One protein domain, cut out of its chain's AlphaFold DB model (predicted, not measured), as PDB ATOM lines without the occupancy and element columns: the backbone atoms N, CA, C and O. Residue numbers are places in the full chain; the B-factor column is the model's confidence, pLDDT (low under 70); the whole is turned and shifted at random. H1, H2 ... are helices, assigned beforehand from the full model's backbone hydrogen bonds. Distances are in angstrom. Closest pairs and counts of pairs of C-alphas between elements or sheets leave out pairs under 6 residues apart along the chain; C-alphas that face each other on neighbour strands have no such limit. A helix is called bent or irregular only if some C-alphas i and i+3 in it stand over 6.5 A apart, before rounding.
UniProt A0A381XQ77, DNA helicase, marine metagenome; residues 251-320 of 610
ATOM      1  N   ASP A 251     -17.168 -35.502 -37.829       86.19
ATOM      2  CA  ASP A 251     -17.337 -34.055 -37.829       86.19
ATOM      3  C   ASP A 251     -16.686 -33.492 -39.098       86.19
ATOM      4  O   ASP A 251     -15.475 -33.648 -39.297       86.19
ATOM      5  N   LEU A 252     -17.487 -32.909 -39.996       89.00
ATOM      6  CA  LEU A 252     -17.009 -32.425 -41.291       89.00
ATOM      7  C   LEU A 252     -16.315 -31.072 -41.121       89.00
ATOM      8  O   LEU A 252     -16.929 -30.008 -41.144       89.00
ATOM      9  N   LYS A 253     -14.997 -31.138 -40.973       88.31
ATOM     10  CA  LYS A 253     -14.101 -30.017 -40.713       88.31
ATOM     11  C   LYS A 253     -13.054 -29.901 -41.816       88.31
ATOM     12  O   LYS A 253     -12.811 -30.867 -42.540       88.31
ATOM     13  N   PRO A 254     -12.357 -28.758 -41.929       85.62
ATOM     14  CA  PRO A 254     -11.262 -28.605 -42.885       85.62
ATOM     15  C   PRO A 254     -10.197 -29.711 -42.801       85.62
ATOM     16  O   PRO A 254      -9.604 -30.077 -43.811       85.62
ATOM     17  N   GLN A 255      -9.962 -30.267 -41.611       85.38
ATOM     18  CA  GLN A 255      -9.006 -31.355 -41.404       85.38
ATOM     19  C   GLN A 255      -9.526 -32.709 -41.912       85.38
ATOM     20  O   GLN A 255      -8.735 -33.530 -42.361       85.38
ATOM     21  N   THR A 256     -10.840 -32.942 -41.868       88.94
ATOM     22  CA  THR A 256     -11.454 -34.251 -42.145       88.94
ATOM     23  C   THR A 256     -12.101 -34.334 -43.523       88.94
ATOM     24  O   THR A 256     -12.177 -35.415 -44.088       88.94
ATOM     25  N   ILE A 257     -12.502 -33.216 -44.140       91.88
ATOM     26  CA  ILE A 257     -13.183 -33.213 -45.449       91.88
ATOM     27  C   ILE A 257     -12.365 -33.876 -46.571       91.88
ATOM     28  O   ILE A 257     -12.937 -34.394 -47.530       91.88
ATOM     29  N   GLY A 258     -11.036 -33.914 -46.436       90.19
ATOM     30  CA  GLY A 258     -10.152 -34.616 -47.365       90.19
ATOM     31  C   GLY A 258     -10.382 -36.131 -47.412       90.19
ATOM     32  O   GLY A 258     -10.227 -36.713 -48.479       90.19
ATOM     33  N   SER A 259     -10.811 -36.768 -46.315       89.75
ATOM     34  CA  SER A 259     -11.133 -38.206 -46.323       89.75
ATOM     35  C   SER A 259     -12.447 -38.501 -47.053       89.75
ATOM     36  O   SER A 259     -12.596 -39.546 -47.678       89.75
ATOM     37  N   VAL A 260     -13.388 -37.554 -47.034       90.19
ATOM     38  CA  VAL A 260     -14.686 -37.659 -47.722       90.19
ATOM     39  C   VAL A 260     -14.552 -37.352 -49.216       90.19
ATOM     40  O   VAL A 260     -15.170 -38.002 -50.076       90.19
ATOM     41  N   TYR A 261     -13.742 -36.341 -49.533       91.50
ATOM     42  CA  TYR A 261     -13.501 -35.851 -50.884       91.50
ATOM     43  C   TYR A 261     -11.986 -35.665 -51.116       91.50
ATOM     44  O   TYR A 261     -11.462 -34.577 -50.867       91.50
ATOM     45  N   PRO A 262     -11.275 -36.692 -51.630       92.69
ATOM     46  CA  PRO A 262      -9.807 -36.714 -51.719       92.69
ATOM     47  C   PRO A 262      -9.161 -35.502 -52.398       92.69
ATOM     48  O   PRO A 262      -8.111 -35.037 -51.968       92.69
ATOM     49  N   TRP A 263      -9.810 -34.908 -53.404       92.25
ATOM     50  CA  TRP A 263      -9.303 -33.692 -54.056       92.25
ATOM     51  C   TRP A 263      -9.147 -32.509 -53.087       92.25
ATOM     52  O   TRP A 263      -8.272 -31.670 -53.286       92.25
ATOM     53  N   LEU A 264      -9.967 -32.439 -52.029       91.50
ATOM     54  CA  LEU A 264      -9.867 -31.414 -50.988       91.50
ATOM     55  C   LEU A 264      -8.733 -31.688 -49.991       91.50
ATOM     56  O   LEU A 264      -8.396 -30.780 -49.235       91.50
ATOM     57  N   ALA A 265      -8.111 -32.872 -49.980       89.94
ATOM     58  CA  ALA A 265      -7.019 -33.186 -49.055       89.94
ATOM     59  C   ALA A 265      -5.833 -32.220 -49.218       89.94
ATOM     60  O   ALA A 265      -5.348 -31.675 -48.226       89.94
ATOM     61  N   ASN A 266      -5.481 -31.890 -50.464       89.75
ATOM     62  CA  ASN A 266      -4.322 -31.055 -50.800       89.75
ATOM     63  C   ASN A 266      -4.675 -29.577 -51.050       89.75
ATOM     64  O   ASN A 266      -3.888 -28.838 -51.636       89.75
ATOM     65  N   LYS A 267      -5.881 -29.132 -50.671       90.81
ATOM     66  CA  LYS A 267      -6.332 -27.748 -50.909       90.81
ATOM     67  C   LYS A 267      -6.066 -26.821 -49.725       90.81
ATOM     68  O   LYS A 267      -5.991 -27.296 -48.593       90.81
ATOM     69  N   PRO A 268      -5.977 -25.496 -49.950       86.88
ATOM     70  CA  PRO A 268      -5.831 -24.533 -48.864       86.88
ATOM     71  C   PRO A 268      -6.986 -24.612 -47.862       86.88
ATOM     72  O   PRO A 268      -8.137 -24.839 -48.245       86.88
ATOM     73  N   TRP A 269      -6.693 -24.352 -46.585       84.62
ATOM     74  CA  TRP A 269      -7.670 -24.416 -45.490       84.62
ATOM     75  C   TRP A 269      -8.940 -23.605 -45.776       84.62
ATOM     76  O   TRP A 269     -10.037 -24.110 -45.565       84.62
ATOM     77  N   LYS A 270      -8.805 -22.397 -46.345       82.81
ATOM     78  CA  LYS A 270      -9.940 -21.526 -46.700       82.81
ATOM     79  C   LYS A 270     -10.934 -22.204 -47.651       82.81
ATOM     80  O   LYS A 270     -12.137 -22.107 -47.445       82.81
ATOM     81  N   VAL A 271     -10.440 -22.941 -48.650       87.62
ATOM     82  CA  VAL A 271     -11.290 -23.671 -49.610       87.62
ATOM     83  C   VAL A 271     -12.014 -24.822 -48.917       87.62
ATOM     84  O   VAL A 271     -13.206 -25.027 -49.136       87.62
ATOM     85  N   LYS A 272     -11.311 -25.562 -48.055       89.06
ATOM     86  CA  LYS A 272     -11.912 -26.647 -47.270       89.06
ATOM     87  C   LYS A 272     -13.002 -26.111 -46.336       89.06
ATOM     88  O   LYS A 272     -14.110 -26.634 -46.328       89.06
ATOM     89  N   ASN A 273     -12.696 -25.038 -45.606       87.25
ATOM     90  CA  ASN A 273     -13.607 -24.383 -44.669       87.25
ATOM     91  C   ASN A 273     -14.867 -23.870 -45.362       87.25
ATOM     92  O   ASN A 273     -15.967 -24.128 -44.884       87.25
ATOM     93  N   TYR A 274     -14.715 -23.249 -46.534       90.62
ATOM     94  CA  TYR A 274     -15.838 -22.809 -47.358       90.62
ATOM     95  C   TYR A 274     -16.839 -23.946 -47.620       90.62
ATOM     96  O   TYR A 274     -18.027 -23.798 -47.339       90.62
ATOM     97  N   TYR A 275     -16.377 -25.104 -48.103       93.38
ATOM     98  CA  TYR A 275     -17.279 -26.223 -48.393       93.38
ATOM     99  C   TYR A 275     -17.897 -26.839 -47.134       93.38
ATOM    100  O   TYR A 275     -19.079 -27.173 -47.165       93.38
ATOM    101  N   CYS A 276     -17.151 -26.942 -46.027       91.81
ATOM    102  CA  CYS A 276     -17.698 -27.404 -44.749       91.81
ATOM    103  C   CYS A 276     -18.837 -26.496 -44.258       91.81
ATOM    104  O   CYS A 276     -19.918 -26.990 -43.947       91.81
ATOM    105  N   ILE A 277     -18.616 -25.175 -44.246       89.62
ATOM    106  CA  ILE A 277     -19.604 -24.186 -43.791       89.62
ATOM    107  C   ILE A 277     -20.858 -24.245 -44.661       89.62
ATOM    108  O   ILE A 277     -21.964 -24.373 -44.143       89.62
ATOM    109  N   TRP A 278     -20.706 -24.192 -45.985       93.06
ATOM    110  CA  TRP A 278     -21.856 -24.168 -46.889       93.06
ATOM    111  C   TRP A 278     -22.641 -25.479 -46.902       93.06
ATOM    112  O   TRP A 278     -23.866 -25.448 -47.035       93.06
ATOM    113  N   PHE A 279     -21.966 -26.618 -46.728       95.06
ATOM    114  CA  PHE A 279     -22.631 -27.907 -46.567       95.06
ATOM    115  C   PHE A 279     -23.393 -27.991 -45.238       95.06
ATOM    116  O   PHE A 279     -24.552 -28.408 -45.228       95.06
ATOM    117  N   ALA A 280     -22.796 -27.533 -44.134       92.44
ATOM    118  CA  ALA A 280     -23.472 -27.463 -42.839       92.44
ATOM    119  C   ALA A 280     -24.690 -26.524 -42.888       92.44
ATOM    120  O   ALA A 280     -25.768 -26.906 -42.438       92.44
ATOM    121  N   LYS A 281     -24.562 -25.344 -43.516       92.00
ATOM    122  CA  LYS A 281     -25.677 -24.408 -43.744       92.00
ATOM    123  C   LYS A 281     -26.820 -25.080 -44.509       92.00
ATOM    124  O   LYS A 281     -27.961 -24.997 -44.072       92.00
ATOM    125  N   PHE A 282     -26.524 -25.820 -45.585       95.00
ATOM    126  CA  PHE A 282     -27.543 -26.587 -46.313       95.00
ATOM    127  C   PHE A 282     -28.242 -27.634 -45.433       95.00
ATOM    128  O   PHE A 282     -29.453 -27.822 -45.547       95.00
ATOM    129  N   CYS A 283     -27.493 -28.322 -44.572       94.44
ATOM    130  CA  CYS A 283     -28.048 -29.371 -43.725       94.44
ATOM    131  C   CYS A 283     -28.887 -28.828 -42.553       94.44
ATOM    132  O   CYS A 283     -29.766 -29.534 -42.074       94.44
ATOM    133  N   LYS A 284     -28.637 -27.594 -42.100       91.62
ATOM    134  CA  LYS A 284     -29.334 -26.961 -40.962       91.62
ATOM    135  C   LYS A 284     -30.541 -26.098 -41.346       91.62
ATOM    136  O   LYS A 284     -31.287 -25.676 -40.472       91.62
ATOM    137  N   GLN A 285     -30.730 -25.825 -42.632       92.38
ATOM    138  CA  GLN A 285     -31.837 -25.007 -43.133       92.38
ATOM    139  C   GLN A 285     -33.066 -25.857 -43.503       92.38
ATOM    140  O   GLN A 285     -32.951 -27.056 -43.796       92.38
ATOM    141  N   VAL A 286     -34.245 -25.234 -43.528       92.88
ATOM    142  CA  VAL A 286     -35.548 -25.901 -43.731       92.88
ATOM    143  C   VAL A 286     -36.280 -25.475 -45.008       92.88
ATOM    144  O   VAL A 286     -37.268 -26.108 -45.394       92.88
ATOM    145  N   GLU A 287     -35.799 -24.433 -45.675       93.25
ATOM    146  CA  GLU A 287     -36.385 -23.777 -46.842       93.25
ATOM    147  C   GLU A 287     -36.227 -24.608 -48.124       93.25
ATOM    148  O   GLU A 287     -37.093 -24.603 -49.000       93.25
ATOM    149  N   TYR A 288     -35.120 -25.339 -48.244       93.25
ATOM    150  CA  TYR A 288     -34.758 -26.104 -49.431       93.25
ATOM    151  C   TYR A 288     -34.515 -27.570 -49.079       93.25
ATOM    152  O   TYR A 288     -33.550 -27.916 -48.398       93.25
ATOM    153  N   SER A 289     -35.343 -28.462 -49.611       90.88
ATOM    154  CA  SER A 289     -35.093 -29.910 -49.541       90.88
ATOM    155  C   SER A 289     -34.083 -30.379 -50.601       90.88
ATOM    156  O   SER A 289     -33.421 -31.394 -50.438       90.88
ATOM    157  N   SER A 290     -33.922 -29.613 -51.689       93.56
ATOM    158  CA  SER A 290     -33.006 -29.923 -52.795       93.56
ATOM    159  C   SER A 290     -31.734 -29.079 -52.725       93.56
ATOM    160  O   SER A 290     -31.802 -27.845 -52.710       93.56
ATOM    161  N   ILE A 291     -30.576 -29.748 -52.776       94.12
ATOM    162  CA  ILE A 291     -29.265 -29.090 -52.859       94.12
ATOM    163  C   ILE A 291     -29.139 -28.228 -54.123       94.12
ATOM    164  O   ILE A 291     -28.546 -27.156 -54.076       94.12
ATOM    165  N   ASP A 292     -29.750 -28.635 -55.241       93.12
ATOM    166  CA  ASP A 292     -29.723 -27.869 -56.492       93.12
ATOM    167  C   ASP A 292     -30.491 -26.546 -56.357       93.12
ATOM    168  O   ASP A 292     -29.990 -25.496 -56.762       93.12
ATOM    169  N   LYS A 293     -31.678 -26.568 -55.728       93.06
ATOM    170  CA  LYS A 293     -32.444 -25.340 -55.438       93.06
ATOM    171  C   LYS A 293     -31.679 -24.422 -54.481       93.06
ATOM    172  O   LYS A 293     -31.604 -23.219 -54.729       93.06
ATOM    173  N   TYR A 294     -31.071 -24.993 -53.440       94.62
ATOM    174  CA  TYR A 294     -30.240 -24.254 -52.491       94.62
ATOM    175  C   TYR A 294     -29.042 -23.580 -53.176       94.62
ATOM    176  O   TYR A 294     -28.789 -22.395 -52.952       94.62
ATOM    177  N   ILE A 295     -28.336 -24.300 -54.057       94.12
ATOM    178  CA  ILE A 295     -27.209 -23.755 -54.822       94.12
ATOM    179  C   ILE A 295     -27.684 -22.637 -55.752       94.12
ATOM    180  O   ILE A 295     -27.090 -21.560 -55.755       94.12
ATOM    181  N   LYS A 296     -28.773 -22.860 -56.501       92.50
ATOM    182  CA  LYS A 296     -29.318 -21.869 -57.438       92.50
ATOM    183  C   LYS A 296     -29.696 -20.566 -56.736       92.50
ATOM    184  O   LYS A 296     -29.438 -19.491 -57.269       92.50
ATOM    185  N   LYS A 297     -30.290 -20.638 -55.540       92.81
ATOM    186  CA  LYS A 297     -30.672 -19.437 -54.787       92.81
ATOM    187  C   LYS A 297     -29.462 -18.677 -54.242       92.81
ATOM    188  O   LYS A 297     -29.423 -17.461 -54.374       92.81
ATOM    189  N   ASN A 298     -28.506 -19.375 -53.628       91.94
ATOM    190  CA  ASN A 298     -27.394 -18.731 -52.921       91.94
ATOM    191  C   ASN A 298     -26.223 -18.339 -53.835       91.94
ATOM    192  O   ASN A 298     -25.439 -17.467 -53.480       91.94
ATOM    193  N   PHE A 299     -26.084 -18.978 -55.001       92.44
ATOM    194  CA  PHE A 299     -24.948 -18.763 -55.907       92.44
ATOM    195  C   PHE A 299     -25.349 -18.479 -57.363       92.44
ATOM    196  O   PHE A 299     -24.484 -18.446 -58.245       92.44
ATOM    197  N   GLY A 300     -26.642 -18.297 -57.645       89.38
ATOM    198  CA  GLY A 300     -27.147 -18.040 -58.992       89.38
ATOM    199  C   GLY A 300     -26.814 -19.177 -59.962       89.38
ATOM    200  O   GLY A 300     -27.118 -20.342 -59.711       89.38
ATOM    201  N   ASN A 301     -26.156 -18.841 -61.073       85.19
ATOM    202  CA  ASN A 301     -25.781 -19.803 -62.116       85.19
ATOM    203  C   ASN A 301     -24.455 -20.542 -61.834       85.19
ATOM    204  O   ASN A 301     -24.018 -21.353 -62.655       85.19
ATOM    205  N   GLN A 302     -23.790 -20.289 -60.698       85.06
ATOM    206  CA  GLN A 302     -22.537 -20.971 -60.366       85.06
ATOM    207  C   GLN A 302     -22.779 -22.452 -60.041       85.06
ATOM    208  O   GLN A 302     -23.490 -22.803 -59.098       85.06
ATOM    209  N   LYS A 303     -22.098 -23.345 -60.766       76.69
ATOM    210  CA  LYS A 303     -22.130 -24.786 -60.491       76.69
ATOM    211  C   LYS A 303     -21.235 -25.114 -59.291       76.69
ATOM    212  O   LYS A 303     -20.027 -25.282 -59.429       76.69
ATOM    213  N   LYS A 304     -21.813 -25.241 -58.094       90.38
ATOM    214  CA  LYS A 304     -21.103 -25.721 -56.890       90.38
ATOM    215  C   LYS A 304     -21.056 -27.254 -56.847       90.38
ATOM    216  O   LYS A 304     -21.591 -27.876 -55.931       90.38
ATOM    217  N   ALA A 305     -20.409 -27.866 -57.841       90.44
ATOM    218  CA  ALA A 305     -20.397 -29.323 -58.036       90.44
ATOM    219  C   ALA A 305     -19.914 -30.110 -56.803       90.44
ATOM    220  O   ALA A 305     -20.450 -31.171 -56.507       90.44
ATOM    221  N   ILE A 306     -18.957 -29.569 -56.039       93.38
ATOM    222  CA  ILE A 306     -18.458 -30.211 -54.812       93.38
ATOM    223  C   ILE A 306     -19.543 -30.271 -53.726       93.38
ATOM    224  O   ILE A 306     -19.693 -31.314 -53.103       93.38
ATOM    225  N   LEU A 307     -20.340 -29.211 -53.522       93.94
ATOM    226  CA  LEU A 307     -21.444 -29.235 -52.545       93.94
ATOM    227  C   LEU A 307     -22.493 -30.280 -52.921       93.94
ATOM    228  O   LEU A 307     -22.938 -31.046 -52.069       93.94
ATOM    229  N   LYS A 308     -22.839 -30.339 -54.210       94.69
ATOM    230  CA  LYS A 308     -23.744 -31.358 -54.738       94.69
ATOM    231  C   LYS A 308     -23.187 -32.766 -54.514       94.69
ATOM    232  O   LYS A 308     -23.883 -33.609 -53.962       94.69
ATOM    233  N   SER A 309     -21.913 -32.987 -54.835       94.69
ATOM    234  CA  SER A 309     -21.259 -34.284 -54.639       94.69
ATOM    235  C   SER A 309     -21.159 -34.690 -53.164       94.69
ATOM    236  O   SER A 309     -21.308 -35.866 -52.841       94.69
ATOM    237  N   LEU A 310     -20.939 -33.741 -52.246       95.31
ATOM    238  CA  LEU A 310     -20.990 -34.006 -50.804       95.31
ATOM    239  C   LEU A 310     -22.384 -34.486 -50.385       95.31
ATOM    240  O   LEU A 310     -22.486 -35.468 -49.655       95.31
ATOM    241  N   TRP A 311     -23.448 -33.852 -50.886       95.75
ATOM    242  CA  TRP A 311     -24.817 -34.291 -50.608       95.75
ATOM    243  C   TRP A 311     -25.119 -35.671 -51.198       95.75
ATOM    244  O   TRP A 311     -25.626 -36.540 -50.497       95.75
ATOM    245  N   GLU A 312     -24.720 -35.923 -52.443       94.69
ATOM    246  CA  GLU A 312     -24.862 -37.235 -53.088       94.69
ATOM    247  C   GLU A 312     -24.095 -38.334 -52.336       94.69
ATOM    248  O   GLU A 312     -24.588 -39.450 -52.185       94.69
ATOM    249  N   LYS A 313     -22.899 -38.032 -51.818       93.88
ATOM    250  CA  LYS A 313     -22.118 -38.957 -50.982       93.88
ATOM    251  C   LYS A 313     -22.798 -39.231 -49.635       93.88
ATOM    252  O   LYS A 313     -22.750 -40.376 -49.189       93.88
ATOM    253  N   ALA A 314     -23.417 -38.228 -49.009       92.75
ATOM    254  CA  ALA A 314     -24.189 -38.398 -47.776       92.75
ATOM    255  C   ALA A 314     -25.440 -39.264 -48.013       92.75
ATOM    256  O   ALA A 314     -25.595 -40.290 -47.355       92.75
ATOM    257  N   MET A 315     -26.254 -38.932 -49.024       91.19
ATOM    258  CA  MET A 315     -27.420 -39.730 -49.449       91.19
ATOM    259  C   MET A 315     -27.027 -41.159 -49.840       91.19
ATOM    260  O   MET A 315     -27.703 -42.127 -49.497       91.19
ATOM    261  N   GLY A 316     -25.882 -41.304 -50.511       91.25
ATOM    262  CA  GLY A 316     -25.268 -42.581 -50.867       91.25
ATOM    263  C   GLY A 316     -24.573 -43.296 -49.707       91.25
ATOM    264  O   GLY A 316     -23.848 -44.257 -49.960       91.25
ATOM    265  N   LYS A 317     -24.756 -42.838 -48.460       89.75
ATOM    266  CA  LYS A 317     -24.284 -43.491 -47.228       89.75
ATOM    267  C   LYS A 317     -22.758 -43.677 -47.158       89.75
ATOM    268  O   LYS A 317     -22.274 -44.589 -46.497       89.75
ATOM    269  N   LYS A 318     -21.984 -42.825 -47.844       89.44
ATOM    270  CA  LYS A 318     -20.509 -42.912 -47.892       89.44
ATOM    271  C   LYS A 318     -19.826 -42.247 -46.698       89.44
ATOM    272  O   LYS A 318     -18.671 -42.543 -46.417       89.44
ATOM    273  N   PHE A 319     -20.511 -41.323 -46.033       91.38
ATOM    274  CA  PHE A 319     -20.094 -40.710 -44.776       91.38
ATOM    275  C   PHE A 319     -21.326 -40.166 -44.055       91.38
ATOM    276  O   PHE A 319     -22.362 -39.941 -44.684       91.38
ATOM    277  N   PHE A 320     -21.197 -39.914 -42.753       90.44
ATOM    278  CA  PHE A 320     -22.292 -39.405 -41.939       90.44
ATOM    279  C   PHE A 320     -21.817 -38.268 -41.045       90.44
ATOM    280  O   PHE A 320     -20.799 -38.381 -40.371       90.44
TER     281      PHE A 320
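Overview. This is residues 251 to 320 of the 610 residues of the protein "DNA helicase" of marine metagenome (UniProt A0A381XQ77). The long helix H2 crosses one side of a bent row made by the short helix H1, then H4 in the middle, then H3. H3 and H4 form a loosely closed helical hairpin, and H2 packs on its H4 arm, while H1 sits near the first part of H2 without touching any helix. The printed part has 70 residues with four named helices, H1, H2, H3 and H4 in that order along the chain, and no named strand, and its class is all helix. The whole is compact and rounded, with a radius of gyration of the C-alphas of 11.7 A and spans of 30 by 24 by 17 A.

Arrangement. Begin with H2, residues 269 to 284, the longest helix. Look at its residues 275 to 279: with these alone it touches H4, residues 305 to 315, and the closest C-alphas, those of Phe 279 and Leu 307, are 6.2 A apart. H2 and H4 stand at a steep tilt of 51 degrees and run the same way. H4 also touches H3, residues 291 to 299, where the closest C-alphas, those of Ile 291 and Lys 308, are 6.3 A apart. These two form a helical hairpin, running opposite ways at a shallow tilt of 30 degrees. H2 and H3 are close but not clearly touching, their closest C-alphas, those of Phe 282 and Tyr 294, being 7.1 A apart. H1, residues 257 to 260, is close to H2 but not clearly touching it, with the closest C-alphas, those of Ile 257 and Lys 272, 6.9 A apart. H1 and H3 are apart. In H2, H3 and H4 every O i to N i+4 pair is within hydrogen-bond range; H1 is too short for such a pair, and its one O i to N i+3 pair is within range.

Along the chain. Find C-alpha 269 at (-7.670, -24.416, -45.490); from there H2 runs 22.3 A to C-alpha 284 at (-29.334, -26.961, -40.962). H3 runs 11.6 A from Ile 291 to Phe 299. H4 runs 15.2 A from Ala 305 to Met 315, whose C-alpha is at (-27.420, -39.730, -49.449). H1 is 5.2 A long, from Ile 257 to Val 260.

Size, cuts and confidence. The two C-alphas farthest apart, those of Asn 266 and Glu 287, are 33.1 A from each other, while those of Asp 251 and Phe 320, the first and last printed, are 8.4 A apart. The printed part has no cut. The link from H3 to H4 is tight, those from H1 to H2 and from H2 to H3 are short, and there is no long link. The mean pLDDT of the printed part is 90.9, and no printed residue is under 70.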